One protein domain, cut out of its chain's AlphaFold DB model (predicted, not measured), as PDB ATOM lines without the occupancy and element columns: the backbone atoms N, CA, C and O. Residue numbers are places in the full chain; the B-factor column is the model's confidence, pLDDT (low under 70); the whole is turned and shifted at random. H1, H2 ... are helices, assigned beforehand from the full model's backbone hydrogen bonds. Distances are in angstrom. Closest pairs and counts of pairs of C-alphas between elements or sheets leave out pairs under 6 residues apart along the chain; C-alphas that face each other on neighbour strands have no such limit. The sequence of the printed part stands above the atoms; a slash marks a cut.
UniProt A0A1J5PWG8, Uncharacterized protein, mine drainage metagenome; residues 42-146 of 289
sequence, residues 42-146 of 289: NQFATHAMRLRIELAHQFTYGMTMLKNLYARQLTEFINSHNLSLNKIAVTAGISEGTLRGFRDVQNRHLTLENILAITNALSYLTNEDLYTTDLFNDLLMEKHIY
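Overview. This is residues 42 to 146 of the 289 residues of an uncharacterized protein of mine drainage metagenome (UniProt A0A1J5PWG8). One long, straight helix, H1, has a small compact head of four shorter helices, H2 to H5, gathered beside the part of H1 nearer its end, while residues 42 to 62 of H1 stick out as a free arm that makes the length. In the head, H3 and H5 pack on H1, and H2 crosses both H3 and H4. The printed part has 105 residues with five named helices, H1 to H5 in that order, and no named strand: all helix. It is loose, with a radius of gyration of the C-alphas of 16.8 A and spans of 59 by 26 by 21 A.

Arrangement. H1, residues 42 to 80, touches H3, residues 96 to 103, with residues 71 to 75 alone; they are about perpendicular at 75 degrees, and the closest C-alphas, of Thr 75 and Arg 103, are 6.0 A apart. H2, residues 85 to 92, touches H3 at 74 degrees, about perpendicular, closest at the C-alphas of Ala 89 and Glu 96, 5.3 A. H4, residues 112 to 126, touches H2, closest at the C-alphas of Ala 92 and Ala 117, 4.9 A; at 73 degrees they are only just about perpendicular. H1 and H4 are close but not clearly touching, at a shallow tilt of 19 degrees, the same way; their closest C-alphas, of Leu 74 and Thr 119, are 7.8 A apart. H5, residues 134 to 140, touches residues 66 to 70 of H1 alone, at a steep tilt of 58 degrees, opposite ways; the closest C-alphas, of Tyr 70 and Leu 135, are 6.7 A apart. H5 is apart from H2 and H3. In H1 to H5 every O i to N i+4 pair is within hydrogen-bond range.

Along the chain. H1 runs 57.2 A from C-alpha 42 at (-33.316, 73.446, -12.092), and H4 21.1 A. H2, H3 and H5 measure 10.4 A, 10.5 A and 9.7 A; H5 ends at C-alpha 140, (-39.320, 35.529, -9.129).

Size, cuts and confidence. The C-alphas of Asn 42 and Asn 82, the two farthest apart, are 59.6 A apart. The printed part has no cut and no long link. The model's pLDDT is under 70 at 35 residues, among them 42 to 61 and 140 to 146.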
ATOM      1  N   ASN A  42     -34.317  74.315 -11.473       41.03
ATOM      2  CA  ASN A  42     -33.316  73.446 -12.092       41.03
ATOM      3  C   ASN A  42     -32.498  72.678 -11.048       41.03
ATOM      4  O   ASN A  42     -32.215  71.509 -11.270       41.03
ATOM      5  N   GLN A  43     -32.167  73.283  -9.902       42.84
ATOM      6  CA  GLN A  43     -31.413  72.604  -8.841       42.84
ATOM      7  C   GLN A  43     -32.181  71.414  -8.245       42.84
ATOM      8  O   GLN A  43     -31.598  70.336  -8.132       42.84
ATOM      9  N   PHE A  44     -33.482  71.561  -7.964       38.47
ATOM     10  CA  PHE A  44     -34.319  70.459  -7.466       38.47
ATOM     11  C   PHE A  44     -34.491  69.331  -8.492       38.47
ATOM     12  O   PHE A  44     -34.360  68.164  -8.125       38.47
ATOM     13  N   ALA A  45     -34.678  69.657  -9.777       38.41
ATOM     14  CA  ALA A  45     -34.754  68.653 -10.841       38.41
ATOM     15  C   ALA A  45     -33.448  67.843 -10.967       38.41
ATOM     16  O   ALA A  45     -33.485  66.616 -11.035       38.41
ATOM     17  N   THR A  46     -32.277  68.495 -10.901       49.66
ATOM     18  CA  THR A  46     -30.987  67.771 -10.881       49.66
ATOM     19  C   THR A  46     -30.795  66.902  -9.641       49.66
ATOM     20  O   THR A  46     -30.151  65.861  -9.736       49.66
ATOM     21  N   HIS A  47     -31.316  67.305  -8.479       39.62
ATOM     22  CA  HIS A  47     -31.182  66.509  -7.258       39.62
ATOM     23  C   HIS A  47     -32.088  65.271  -7.283       39.62
ATOM     24  O   HIS A  47     -31.610  64.174  -7.010       39.62
ATOM     25  N   ALA A  48     -33.342  65.419  -7.722       40.53
ATOM     26  CA  ALA A  48     -34.258  64.299  -7.931       40.53
ATOM     27  C   ALA A  48     -33.728  63.311  -8.988       40.53
ATOM     28  O   ALA A  48     -33.790  62.101  -8.792       40.53
ATOM     29  N   MET A  49     -33.133  63.812 -10.077       39.03
ATOM     30  CA  MET A  49     -32.497  62.968 -11.094       39.03
ATOM     31  C   MET A  49     -31.282  62.204 -10.544       39.03
ATOM     32  O   MET A  49     -31.108  61.032 -10.863       39.03
ATOM     33  N   ARG A  50     -30.460  62.830  -9.686       43.38
ATOM     34  CA  ARG A  50     -29.330  62.155  -9.023       43.38
ATOM     35  C   ARG A  50     -29.787  61.065  -8.058       43.38
ATOM     36  O   ARG A  50     -29.260  59.965  -8.136       43.38
ATOM     37  N   LEU A  51     -30.794  61.341  -7.228       41.34
ATOM     38  CA  LEU A  51     -31.372  60.343  -6.323       41.34
ATOM     39  C   LEU A  51     -31.972  59.158  -7.095       41.34
ATOM     40  O   LEU A  51     -31.790  58.018  -6.691       41.34
ATOM     41  N   ARG A  52     -32.615  59.399  -8.247       48.53
ATOM     42  CA  ARG A  52     -33.115  58.326  -9.128       48.53
ATOM     43  C   ARG A  52     -31.994  57.468  -9.710       48.53
ATOM     44  O   ARG A  52     -32.124  56.251  -9.739       48.53
ATOM     45  N   ILE A  53     -30.898  58.086 -10.150       47.53
ATOM     46  CA  ILE A  53     -29.720  57.364 -10.647       47.53
ATOM     47  C   ILE A  53     -29.108  56.523  -9.518       47.53
ATOM     48  O   ILE A  53     -28.838  55.344  -9.718       47.53
ATOM     49  N   GLU A  54     -28.947  57.087  -8.320       42.28
ATOM     50  CA  GLU A  54     -28.411  56.367  -7.158       42.28
ATOM     51  C   GLU A  54     -29.300  55.188  -6.734       42.28
ATOM     52  O   GLU A  54     -28.779  54.097  -6.511       42.28
ATOM     53  N   LEU A  55     -30.625  55.364  -6.699       46.00
ATOM     54  CA  LEU A  55     -31.574  54.290  -6.387       46.00
ATOM     55  C   LEU A  55     -31.583  53.191  -7.459       46.00
ATOM     56  O   LEU A  55     -31.524  52.014  -7.117       46.00
ATOM     57  N   ALA A  56     -31.564  53.553  -8.746       47.22
ATOM     58  CA  ALA A  56     -31.454  52.585  -9.840       47.22
ATOM     59  C   ALA A  56     -30.133  51.801  -9.770       47.22
ATOM     60  O   ALA A  56     -30.111  50.585  -9.967       47.22
ATOM     61  N   HIS A  57     -29.024  52.461  -9.420       49.22
ATOM     62  CA  HIS A  57     -27.744  51.786  -9.194       49.22
ATOM     63  C   HIS A  57     -27.787  50.844  -7.987       49.22
ATOM     64  O   HIS A  57     -27.274  49.729  -8.086       49.22
ATOM     65  N   GLN A  58     -28.399  51.253  -6.872       54.25
ATOM     66  CA  GLN A  58     -28.565  50.401  -5.690       54.25
ATOM     67  C   GLN A  58     -29.432  49.174  -5.994       54.25
ATOM     68  O   GLN A  58     -29.062  48.065  -5.609       54.25
ATOM     69  N   PHE A  59     -30.518  49.346  -6.750       60.25
ATOM     70  CA  PHE A  59     -31.389  48.257  -7.186       60.25
ATOM     71  C   PHE A  59     -30.668  47.290  -8.135       60.25
ATOM     72  O   PHE A  59     -30.609  46.089  -7.876       60.25
ATOM     73  N   THR A  60     -30.001  47.813  -9.169       66.19
ATOM     74  CA  THR A  60     -29.219  47.001 -10.119       66.19
ATOM     75  C   THR A  60     -28.117  46.209  -9.405       66.19
ATOM     76  O   THR A  60     -27.863  45.042  -9.722       66.19
ATOM     77  N   TYR A  61     -27.463  46.824  -8.413       69.56
ATOM     78  CA  TYR A  61     -26.434  46.175  -7.605       69.56
ATOM     79  C   TYR A  61     -27.019  45.070  -6.713       69.56
ATOM     80  O   TYR A  61     -26.477  43.964  -6.685       69.56
ATOM     81  N   GLY A  62     -28.154  45.331  -6.057       71.75
ATOM     82  CA  GLY A  62     -28.893  44.338  -5.275       71.75
ATOM     83  C   GLY A  62     -29.321  43.133  -6.118       71.75
ATOM     84  O   GLY A  62     -29.062  41.991  -5.743       71.75
ATOM     85  N   MET A  63     -29.855  43.370  -7.316       71.25
ATOM     86  CA  MET A  63     -30.270  42.307  -8.239       71.25
ATOM     87  C   MET A  63     -29.097  41.488  -8.765       71.25
ATOM     88  O   MET A  63     -29.169  40.263  -8.860       71.25
ATOM     89  N   THR A  64     -27.979  42.147  -9.069       78.00
ATOM     90  CA  THR A  64     -26.748  41.447  -9.447       78.00
ATOM     91  C   THR A  64     -26.265  40.558  -8.299       78.00
ATOM     92  O   THR A  64     -25.820  39.434  -8.532       78.00
ATOM     93  N   MET A  65     -26.377  41.019  -7.053       77.44
ATOM     94  CA  MET A  65     -26.026  40.231  -5.872       77.44
ATOM     95  C   MET A  65     -26.959  39.024  -5.685       77.44
ATOM     96  O   MET A  65     -26.458  37.916  -5.494       77.44
ATOM     97  N   LEU A  66     -28.279  39.197  -5.816       77.12
ATOM     98  CA  LEU A  66     -29.260  38.107  -5.719       77.12
ATOM     99  C   LEU A  66     -29.063  37.046  -6.809       77.12
ATOM    100  O   LEU A  66     -28.959  35.860  -6.497       77.12
ATOM    101  N   LYS A  67     -28.892  37.463  -8.072       81.69
ATOM    102  CA  LYS A  67     -28.591  36.554  -9.195       81.69
ATOM    103  C   LYS A  67     -27.320  35.743  -8.935       81.69
ATOM    104  O   LYS A  67     -27.284  34.549  -9.224       81.69
ATOM    105  N   ASN A  68     -26.302  36.354  -8.327       80.19
ATOM    106  CA  ASN A  68     -25.068  35.663  -7.953       80.19
ATOM    107  C   ASN A  68     -25.243  34.677  -6.793       80.19
ATOM    108  O   ASN A  68     -24.650  33.598  -6.821       80.19
ATOM    109  N   LEU A  69     -26.037  35.021  -5.778       82.31
ATOM    110  CA  LEU A  69     -26.347  34.107  -4.676       82.31
ATOM    111  C   LEU A  69     -27.117  32.887  -5.182       82.31
ATOM    112  O   LEU A  69     -26.734  31.757  -4.882       82.31
ATOM    113  N   TYR A  70     -28.129  33.106  -6.023       83.62
ATOM    114  CA  TYR A  70     -28.909  32.017  -6.600       83.62
ATOM    115  C   TYR A  70     -28.059  31.149  -7.537       83.62
ATOM    116  O   TYR A  70     -28.125  29.920  -7.494       83.62
ATOM    117  N   ALA A  71     -27.161  31.769  -8.311       83.31
ATOM    118  CA  ALA A  71     -26.233  31.034  -9.162       83.31
ATOM    119  C   ALA A  71     -25.305  30.090  -8.384       83.31
ATOM    120  O   ALA A  71     -25.033  28.966  -8.820       83.31
ATOM    121  N   ARG A  72     -24.845  30.525  -7.205       85.31
ATOM    122  CA  ARG A  72     -24.048  29.685  -6.303       85.31
ATOM    123  C   ARG A  72     -24.855  28.512  -5.763       85.31
ATOM    124  O   ARG A  72     -24.373  27.388  -5.855       85.31
ATOM    125  N   GLN A  73     -26.081  28.747  -5.294       87.06
ATOM    126  CA  GLN A  73     -26.952  27.679  -4.787       87.06
ATOM    127  C   GLN A  73     -27.234  26.613  -5.850       87.06
ATOM    128  O   GLN A  73     -27.075  25.422  -5.593       87.06
ATOM    129  N   LEU A  74     -27.568  27.023  -7.077       85.06
ATOM    130  CA  LEU A  74     -27.762  26.080  -8.180       85.06
ATOM    131  C   LEU A  74     -26.476  25.318  -8.522       85.06
ATOM    132  O   LEU A  74     -26.526  24.133  -8.840       85.06
ATOM    133  N   THR A  75     -25.310  25.963  -8.439       87.75
ATOM    134  CA  THR A  75     -24.024  25.286  -8.665       87.75
ATOM    135  C   THR A  75     -23.752  24.222  -7.601       87.75
ATOM    136  O   THR A  75     -23.341  23.110  -7.933       87.75
ATOM    137  N   GLU A  76     -24.005  24.530  -6.329       89.31
ATOM    138  CA  GLU A  76     -23.905  23.568  -5.226       89.31
ATOM    139  C   GLU A  76     -24.874  22.396  -5.420       89.31
ATOM    140  O   GLU A  76     -24.473  21.240  -5.282       89.31
ATOM    141  N   PHE A  77     -26.107  22.685  -5.842       90.31
ATOM    142  CA  PHE A  77     -27.132  21.688  -6.134       90.31
ATOM    143  C   PHE A  77     -26.748  20.745  -7.285       90.31
ATOM    144  O   PHE A  77     -26.901  19.526  -7.189       90.31
ATOM    145  N   ILE A  78     -26.202  21.290  -8.376       91.25
ATOM    146  CA  ILE A  78     -25.708  20.504  -9.517       91.25
ATOM    147  C   ILE A  78     -24.599  19.546  -9.070       91.25
ATOM    148  O   ILE A  78     -24.582  18.379  -9.475       91.25
ATOM    149  N   ASN A  79     -23.685  20.037  -8.229       90.81
ATOM    150  CA  ASN A  79     -22.562  19.254  -7.726       90.81
ATOM    151  C   ASN A  79     -23.019  18.145  -6.767       90.81
ATOM    152  O   ASN A  79     -22.512  17.029  -6.867       90.81
ATOM    153  N   SER A  80     -23.985  18.407  -5.879       94.06
ATOM    154  CA  SER A  80     -24.482  17.398  -4.929       94.06
ATOM    155  C   SER A  80     -25.200  16.232  -5.617       94.06
ATOM    156  O   SER A  80     -25.099  15.094  -5.161       94.06
ATOM    157  N   HIS A  81     -25.846  16.487  -6.758       94.56
ATOM    158  CA  HIS A  81     -26.562  15.481  -7.547       94.56
ATOM    159  C   HIS A  81     -25.712  14.818  -8.644       94.56
ATOM    160  O   HIS A  81     -26.224  13.991  -9.400       94.56
ATOM    161  N   ASN A  82     -24.419  15.158  -8.753       95.00
ATOM    162  CA  ASN A  82     -23.512  14.670  -9.803       95.00
ATOM    163  C   ASN A  82     -24.089  14.819 -11.228       95.00
ATOM    164  O   ASN A  82     -23.915  13.948 -12.088       95.00
ATOM    165  N   LEU A  83     -24.802  15.918 -11.492       93.81
ATOM    166  CA  LEU A  83     -25.446  16.144 -12.784       93.81
ATOM    167  C   LEU A  83     -24.439  16.642 -13.829       93.81
ATOM    168  O   LEU A  83     -23.629  17.536 -13.588       93.81
ATOM    169  N   SER A  84     -24.525  16.092 -15.042       94.81
ATOM    170  CA  SER A  84     -23.748  16.582 -16.185       94.81
ATOM    171  C   SER A  84     -24.312  17.909 -16.694       94.81
ATOM    172  O   SER A  84     -25.501  18.001 -17.010       94.81
ATOM    173  N   LEU A  85     -23.442  18.913 -16.866       93.12
ATOM    174  CA  LEU A  85     -23.808  20.217 -17.432       93.12
ATOM    175  C   LEU A  85     -24.466  20.095 -18.811       93.12
ATOM    176  O   LEU A  85     -25.419  20.810 -19.097       93.12
ATOM    177  N   ASN A  86     -24.005  19.165 -19.649       95.25
ATOM    178  CA  ASN A  86     -24.594  18.944 -20.968       95.25
ATOM    179  C   ASN A  86     -26.061  18.494 -20.844       95.25
ATOM    180  O   ASN A  86     -26.940  19.050 -21.497       95.25
ATOM    181  N   LYS A  87     -26.348  17.568 -19.919       95.62
ATOM    182  CA  LYS A  87     -27.712  17.074 -19.679       95.62
ATOM    183  C   LYS A  87     -28.646  18.198 -19.224       95.62
ATOM    184  O   LYS A  87     -29.774  18.281 -19.706       95.62
ATOM    185  N   ILE A  88     -28.167  19.074 -18.342       95.81
ATOM    186  CA  ILE A  88     -28.924  20.242 -17.874       95.81
ATOM    187  C   ILE A  88     -29.155  21.220 -19.030       95.81
ATOM    188  O   ILE A  88     -30.289  21.618 -19.259       95.81
ATOM    189  N   ALA A  89     -28.111  21.558 -19.792       94.88
ATOM    190  CA  ALA A  89     -28.191  22.510 -20.899       94.88
ATOM    191  C   ALA A  89     -29.183  22.060 -21.985       94.88
ATOM    192  O   ALA A  89     -30.029  22.847 -22.404       94.88
ATOM    193  N   VAL A  90     -29.142  20.779 -22.373       96.19
ATOM    194  CA  VAL A  90     -30.093  20.184 -23.328       96.19
ATOM    195  C   VAL A  90     -31.524  20.246 -22.793       96.19
ATOM    196  O   VAL A  90     -32.429  20.619 -23.530       96.19
ATOM    197  N   THR A  91     -31.727  19.924 -21.513       96.19
ATOM    198  CA  THR A  91     -33.061  19.941 -20.886       96.19
ATOM    199  C   THR A  91     -33.611  21.366 -20.766       96.19
ATOM    200  O   THR A  91     -34.794  21.591 -20.995       96.19
ATOM    201  N   ALA A  92     -32.751  22.336 -20.458       93.94
ATOM    202  CA  ALA A  92     -33.100  23.750 -20.354       93.94
ATOM    203  C   ALA A  92     -33.243  24.449 -21.720       93.94
ATOM    204  O   ALA A  92     -33.680  25.594 -21.770       93.94
ATOM    205  N   GLY A  93     -32.857  23.804 -22.828       94.94
ATOM    206  CA  GLY A  93     -32.886  24.421 -24.158       94.94
ATOM    207  C   GLY A  93     -31.872  25.558 -24.334       94.94
ATOM    208  O   GLY A  93     -32.094  26.459 -25.141       94.94
ATOM    209  N   ILE A  94     -30.759  25.532 -23.594       93.06
ATOM    210  CA  ILE A  94     -29.701  26.552 -23.653       93.06
ATOM    211  C   ILE A  94     -28.366  25.949 -24.092       93.06
ATOM    212  O   ILE A  94     -28.140  24.742 -24.016       93.06
ATOM    213  N   SER A  95     -27.433  26.797 -24.533       93.00
ATOM    214  CA  SER A  95     -26.090  26.327 -24.880       93.00
ATOM    215  C   SER A  95     -25.303  25.906 -23.630       93.00
ATOM    216  O   SER A  95     -25.369  26.559 -22.586       93.00
ATOM    217  N   GLU A  96     -24.481  24.858 -23.741       91.50
ATOM    218  CA  GLU A  96     -23.585  24.444 -22.650       91.50
ATOM    219  C   GLU A  96     -22.599  25.567 -22.269       91.50
ATOM    220  O   GLU A  96     -22.236  25.713 -21.104       91.50
ATOM    221  N   GLY A  97     -22.208  26.412 -23.232       88.75
ATOM    222  CA  GLY A  97     -21.381  27.597 -22.984       88.75
ATOM    223  C   GLY A  97     -22.060  28.613 -22.060       88.75
ATOM    224  O   GLY A  97     -21.406  29.148 -21.165       88.75
ATOM    225  N   THR A  98     -23.372  28.819 -22.216       86.75
ATOM    226  CA  THR A  98     -24.187  29.665 -21.326       86.75
ATOM    227  C   THR A  98     -24.166  29.119 -19.897       86.75
ATOM    228  O   THR A  98     -23.904  29.861 -18.952       86.75
ATOM    229  N   LEU A  99     -24.358  27.806 -19.736       87.62
ATOM    230  CA  LEU A  99     -24.356  27.151 -18.425       87.62
ATOM    231  C   LEU A  99     -22.958  27.109 -17.774       87.62
ATOM    232  O   LEU A  99     -22.828  27.210 -16.557       87.62
ATOM    233  N   ARG A 100     -21.882  27.008 -18.562       86.12
ATOM    234  CA  ARG A 100     -20.506  27.141 -18.048       86.12
ATOM    235  C   ARG A 100     -20.223  28.562 -17.567       86.12
ATOM    236  O   ARG A 100     -19.653  28.733 -16.494       86.12
ATOM    237  N   GLY A 101     -20.680  29.571 -18.313       81.25
ATOM    238  CA  GLY A 101     -20.588  30.975 -17.902       81.25
ATOM    239  C   GLY A 101     -21.310  31.264 -16.582       81.25
ATOM    240  O   GLY A 101     -20.817  32.061 -15.784       81.25
ATOM    241  N   PHE A 102     -22.426  30.570 -16.337       79.00
ATOM    242  CA  PHE A 102     -23.146  30.581 -15.063       79.00
ATOM    243  C   PHE A 102     -22.317  29.994 -13.917       79.00
ATOM    244  O   PHE A 102     -22.106  30.657 -12.903       79.00
ATOM    245  N   ARG A 103     -21.800  28.774 -14.103       77.81
ATOM    246  CA  ARG A 103     -21.041  28.047 -13.076       77.81
ATOM    247  C   ARG A 103     -19.749  28.759 -12.679       77.81
ATOM    248  O   ARG A 103     -19.393  28.792 -11.507       77.81
ATOM    249  N   ASP A 104     -19.047  29.332 -13.650       76.69
ATOM    250  CA  ASP A 104     -17.734  29.940 -13.425       76.69
ATOM    251  C   ASP A 104     -17.843  31.397 -12.896       76.69
ATOM    252  O   ASP A 104     -16.846  32.117 -12.846       76.69
ATOM    253  N   VAL A 105     -19.051  31.835 -12.488       62.53
ATOM    254  CA  VAL A 105     -19.370  33.129 -11.837       62.53
ATOM    255  C   VAL A 105     -18.788  34.339 -12.583       62.53
ATOM    256  O   VAL A 105     -18.420  35.353 -11.996       62.53
ATOM    257  N   GLN A 106     -18.697  34.271 -13.915       60.31
ATOM    258  CA  GLN A 106     -18.140  35.376 -14.705       60.31
ATOM    259  C   GLN A 106     -19.145  36.506 -14.979       60.31
ATOM    260  O   GLN A 106     -18.870  37.362 -15.818       60.31
ATOM    261  N   ASN A 107     -20.292  36.544 -14.287       54.62
ATOM    262  CA  ASN A 107     -21.305  37.607 -14.390       54.62
ATOM    263  C   ASN A 107     -21.770  37.922 -15.830       54.62
ATOM    264  O   ASN A 107     -22.356  38.974 -16.085       54.62
ATOM    265  N   ARG A 108     -21.520  37.037 -16.805       57.94
ATOM    266  CA  ARG A 108     -21.894  37.293 -18.197       57.94
ATOM    267  C   ARG A 108     -23.394  37.068 -18.354       57.94
ATOM    268  O   ARG A 108     -23.831  35.930 -18.452       57.94
ATOM    269  N   HIS A 109     -24.137  38.176 -18.354       63.09
ATOM    270  CA  HIS A 109     -25.529  38.323 -18.796       63.09
ATOM    271  C   HIS A 109     -26.437  37.127 -18.487       63.09
ATOM    272  O   HIS A 109     -27.036  36.527 -19.379       63.09
ATOM    273  N   LEU A 110     -26.550  36.789 -17.204       70.75
ATOM    274  CA  LEU A 110     -27.578  35.865 -16.755       70.75
ATOM    275  C   LEU A 110     -28.929  36.561 -16.799       70.75
ATOM    276  O   LEU A 110     -29.280  37.344 -15.916       70.75
ATOM    277  N   THR A 111     -29.665  36.292 -17.871       84.00
ATOM    278  CA  THR A 111     -31.067  36.672 -17.967       84.00
ATOM    279  C   THR A 111     -31.878  35.835 -16.982       84.00
ATOM    280  O   THR A 111     -31.556  34.674 -16.713       84.00
ATOM    281  N   LEU A 112     -32.948  36.423 -16.448       81.31
ATOM    282  CA  LEU A 112     -33.894  35.716 -15.585       81.31
ATOM    283  C   LEU A 112     -34.480  34.484 -16.297       81.31
ATOM    284  O   LEU A 112     -34.664  33.438 -15.686       81.31
ATOM    285  N   GLU A 113     -34.690  34.578 -17.611       84.44
ATOM    286  CA  GLU A 113     -35.143  33.471 -18.460       84.44
ATOM    287  C   GLU A 113     -34.203  32.265 -18.412       84.44
ATOM    288  O   GLU A 113     -34.665  31.139 -18.239       84.44
ATOM    289  N   ASN A 114     -32.889  32.492 -18.501       88.44
ATOM    290  CA  ASN A 114     -31.908  31.414 -18.412       88.44
ATOM    291  C   ASN A 114     -31.921  30.772 -17.024       88.44
ATOM    292  O   ASN A 114     -31.845  29.551 -16.920       88.44
ATOM    293  N   ILE A 115     -32.049  31.577 -15.966       87.44
ATOM    294  CA  ILE A 115     -32.146  31.068 -14.594       87.44
ATOM    295  C   ILE A 115     -33.387  30.180 -14.456       87.44
ATOM    296  O   ILE A 115     -33.277  29.047 -14.001       87.44
ATOM    297  N   LEU A 116     -34.539  30.643 -14.940       86.69
ATOM    298  CA  LEU A 116     -35.790  29.885 -14.915       86.69
ATOM    299  C   LEU A 116     -35.713  28.592 -15.721       86.69
ATOM    300  O   LEU A 116     -36.211  27.561 -15.275       86.69
ATOM    301  N   ALA A 117     -35.103  28.628 -16.906       89.81
ATOM    302  CA  ALA A 117     -34.912  27.444 -17.733       89.81
ATOM    303  C   ALA A 117     -34.033  26.402 -17.022       89.81
ATOM    304  O   ALA A 117     -34.349  25.212 -17.038       89.81
ATOM    305  N   ILE A 118     -32.970  26.849 -16.345       91.31
ATOM    306  CA  ILE A 118     -32.087  25.985 -15.555       91.31
ATOM    307  C   ILE A 118     -32.832  25.403 -14.349       91.31
ATOM    308  O   ILE A 118     -32.761  24.194 -14.143       91.31
ATOM    309  N   THR A 119     -33.573  26.214 -13.587       90.62
ATOM    310  CA  THR A 119     -34.351  25.741 -12.427       90.62
ATOM    311  C   THR A 119     -35.383  24.689 -12.840       90.62
ATOM    312  O   THR A 119     -35.400  23.606 -12.259       90.62
ATOM    313  N   ASN A 120     -36.154  24.940 -13.908       89.56
ATOM    314  CA  ASN A 120     -37.098  23.964 -14.470       89.56
ATOM    315  C   ASN A 120     -36.400  22.649 -14.851       89.56
ATOM    316  O   ASN A 120     -36.877  21.561 -14.527       89.56
ATOM    317  N   ALA A 121     -35.263  22.743 -15.549       94.00
ATOM    318  CA  ALA A 121     -34.508  21.575 -15.982       94.00
ATOM    319  C   ALA A 121     -33.975  20.759 -14.801       94.00
ATOM    320  O   ALA A 121     -34.004  19.531 -14.844       94.00
ATOM    321  N   LEU A 122     -33.501  21.422 -13.748       93.38
ATOM    322  CA  LEU A 122     -33.022  20.754 -12.544       93.38
ATOM    323  C   LEU A 122     -34.164  20.068 -11.804       93.38
ATOM    324  O   LEU A 122     -34.048  18.874 -11.548       93.38
ATOM    325  N   SER A 123     -35.281  20.765 -11.583       91.69
ATOM    326  CA  SER A 123     -36.472  20.172 -10.971       91.69
ATOM    327  C   SER A 123     -36.972  18.945 -11.728       91.69
ATOM    328  O   SER A 123     -37.296  17.928 -11.120       91.69
ATOM    329  N   TYR A 124     -36.958  18.989 -13.061       94.25
ATOM    330  CA  TYR A 124     -37.304  17.836 -13.888       94.25
ATOM    331  C   TYR A 124     -36.307  16.674 -13.746       94.25
ATOM    332  O   TYR A 124     -36.704  15.512 -13.672       94.25
ATOM    333  N   LEU A 125     -35.002  16.963 -13.722       94.44
ATOM    334  CA  LEU A 125     -33.956  15.938 -13.677       94.44
ATOM    335  C   LEU A 125     -33.818  15.260 -12.309       94.44
ATOM    336  O   LEU A 125     -33.398  14.101 -12.270       94.44
ATOM    337  N   THR A 126     -34.130  15.965 -11.222       94.81
ATOM    338  CA  THR A 126     -34.042  15.441  -9.849       94.81
ATOM    339  C   THR A 126     -35.390  15.027  -9.275       94.81
ATOM    340  O   THR A 126     -35.415  14.295  -8.290       94.81
ATOM    341  N   ASN A 127     -36.500  15.436  -9.901       93.75
ATOM    342  CA  ASN A 127     -37.853  15.305  -9.356       93.75
ATOM    343  C   ASN A 127     -38.006  16.017  -7.995       93.75
ATOM    344  O   ASN A 127     -38.755  15.563  -7.130       93.75
ATOM    345  N   GLU A 128     -37.279  17.124  -7.810       91.50
ATOM    346  CA  GLU A 128     -37.354  17.996  -6.633       91.50
ATOM    347  C   GLU A 128     -37.918  19.366  -7.010       91.50
ATOM    348  O   GLU A 128     -37.597  19.929  -8.059       91.50
ATOM    349  N   ASP A 129     -38.746  19.930  -6.138       85.75
ATOM    350  CA  ASP A 129     -39.293  21.267  -6.335       85.75
ATOM    351  C   ASP A 129     -38.292  22.326  -5.846       85.75
ATOM    352  O   ASP A 129     -38.056  22.475  -4.650       85.75
ATOM    353  N   LEU A 130     -37.676  23.050  -6.783       82.81
ATOM    354  CA  LEU A 130     -36.705  24.109  -6.486       82.81
ATOM    355  C   LEU A 130     -37.361  25.493  -6.353       82.81
ATOM    356  O   LEU A 130     -36.678  26.471  -6.032       82.81
ATOM    357  N   TYR A 131     -38.678  25.580  -6.576       73.06
ATOM    358  CA  TYR A 131     -39.451  26.822  -6.551       73.06
ATOM    359  C   TYR A 131     -39.736  27.305  -5.125       73.06
ATOM    360  O   TYR A 131     -40.092  28.460  -4.927       73.06
ATOM    361  N   THR A 132     -39.541  26.456  -4.115       66.38
ATOM    362  CA  THR A 132     -39.864  26.765  -2.715       66.38
ATOM    363  C   THR A 132     -38.744  27.478  -1.961       66.38
ATOM    364  O   THR A 132     -38.868  27.702  -0.761       66.38
ATOM    365  N   THR A 133     -37.623  27.792  -2.612       68.81
ATOM    366  CA  THR A 133     -36.535  28.514  -1.944       68.81
ATOM    367  C   THR A 133     -36.886  29.996  -1.841       68.81
ATOM    368  O   THR A 133     -37.211  30.621  -2.848       68.81
ATOM    369  N   ASP A 134     -36.781  30.574  -0.639       72.19
ATOM    370  CA  ASP A 134     -37.035  32.006  -0.399       72.19
ATOM    371  C   ASP A 134     -36.259  32.886  -1.389       72.19
ATOM    372  O   ASP A 134     -36.804  33.819  -1.968       72.19
ATOM    373  N   LEU A 135     -35.018  32.496  -1.703       70.12
ATOM    374  CA  LEU A 135     -34.171  33.204  -2.660       70.12
ATOM    375  C   LEU A 135     -34.705  33.158  -4.100       70.12
ATOM    376  O   LEU A 135     -34.506  34.107  -4.854       70.12
ATOM    377  N   PHE A 136     -35.352  32.065  -4.509       69.75
ATOM    378  CA  PHE A 136     -35.978  31.984  -5.824       69.75
ATOM    379  C   PHE A 136     -37.285  32.760  -5.875       69.75
ATOM    380  O   PHE A 136     -37.563  33.370  -6.900       69.75
ATOM    381  N   ASN A 137     -38.049  32.788  -4.781       70.06
ATOM    382  CA  ASN A 137     -39.214  33.658  -4.663       70.06
ATOM    383  C   ASN A 137     -38.800  35.130  -4.757       70.06
ATOM    384  O   ASN A 137     -39.370  35.852  -5.568       70.06
ATOM    385  N   ASP A 138     -37.736  35.542  -4.064       73.19
ATOM    386  CA  ASP A 138     -37.160  36.889  -4.178       73.19
ATOM    387  C   ASP A 138     -36.710  37.207  -5.615       73.19
ATOM    388  O   ASP A 138     -36.870  38.328  -6.097       73.19
ATOM    389  N   LEU A 139     -36.185  36.207  -6.332       70.94
ATOM    390  CA  LEU A 139     -35.794  36.330  -7.738       70.94
ATOM    391  C   LEU A 139     -37.007  36.352  -8.688       70.94
ATOM    392  O   LEU A 139     -36.979  37.022  -9.715       70.94
ATOM    393  N   LEU A 140     -38.074  35.619  -8.367       63.28
ATOM    394  CA  LEU A 140     -39.320  35.529  -9.129       63.28
ATOM    395  C   LEU A 140     -40.248  36.716  -8.909       63.28
ATOM    396  O   LEU A 140     -41.071  36.980  -9.785       63.28
ATOM    397  N   MET A 141     -40.104  37.460  -7.813       59.38
ATOM    398  CA  MET A 141     -40.742  38.769  -7.670       59.38
ATOM    399  C   MET A 141     -40.319  39.718  -8.814       59.38
ATOM    400  O   MET A 141     -41.074  40.620  -9.147       59.38
ATOM    401  N   GLU A 142     -39.206  39.452  -9.521       57.69
ATOM    402  CA  GLU A 142     -38.841  40.105 -10.798       57.69
ATOM    403  C   GLU A 142     -39.787  39.709 -11.960       57.69
ATOM    404  O   GLU A 142     -40.097  40.537 -12.812       57.69
ATOM    405  N   LYS A 143     -40.285  38.460 -12.009       43.53
ATOM    406  CA  LYS A 143     -41.219  37.978 -13.052       43.53
ATOM    407  C   LYS A 143     -42.689  38.246 -12.707       43.53
ATOM    408  O   LYS A 143     -43.495  38.464 -13.605       43.53
ATOM    409  N   HIS A 144     -43.035  38.235 -11.420       41.59
ATOM    410  CA  HIS A 144     -44.390  38.448 -10.905       41.59
ATOM    411  C   HIS A 144     -44.723  39.907 -10.553       41.59
ATOM    412  O   HIS A 144     -45.817  40.167 -10.061       41.59
ATOM    413  N   ILE A 145     -43.898  40.870 -10.984       39.97
ATOM    414  CA  ILE A 145     -44.412  42.201 -11.359       39.97
ATOM    415  C   ILE A 145     -45.338  42.105 -12.599       39.97
ATOM    416  O   ILE A 145     -46.004  43.076 -12.943       39.97
ATOM    417  N   TYR A 146     -45.497  40.920 -13.217       34.41
ATOM    418  CA  TYR A 146     -46.565  40.651 -14.185       34.41
ATOM    419  C   TYR A 146     -47.028  39.179 -14.217       34.41
ATOM    420  O   TYR A 146     -46.399  38.334 -14.857       34.41
TER     421      TYR A 146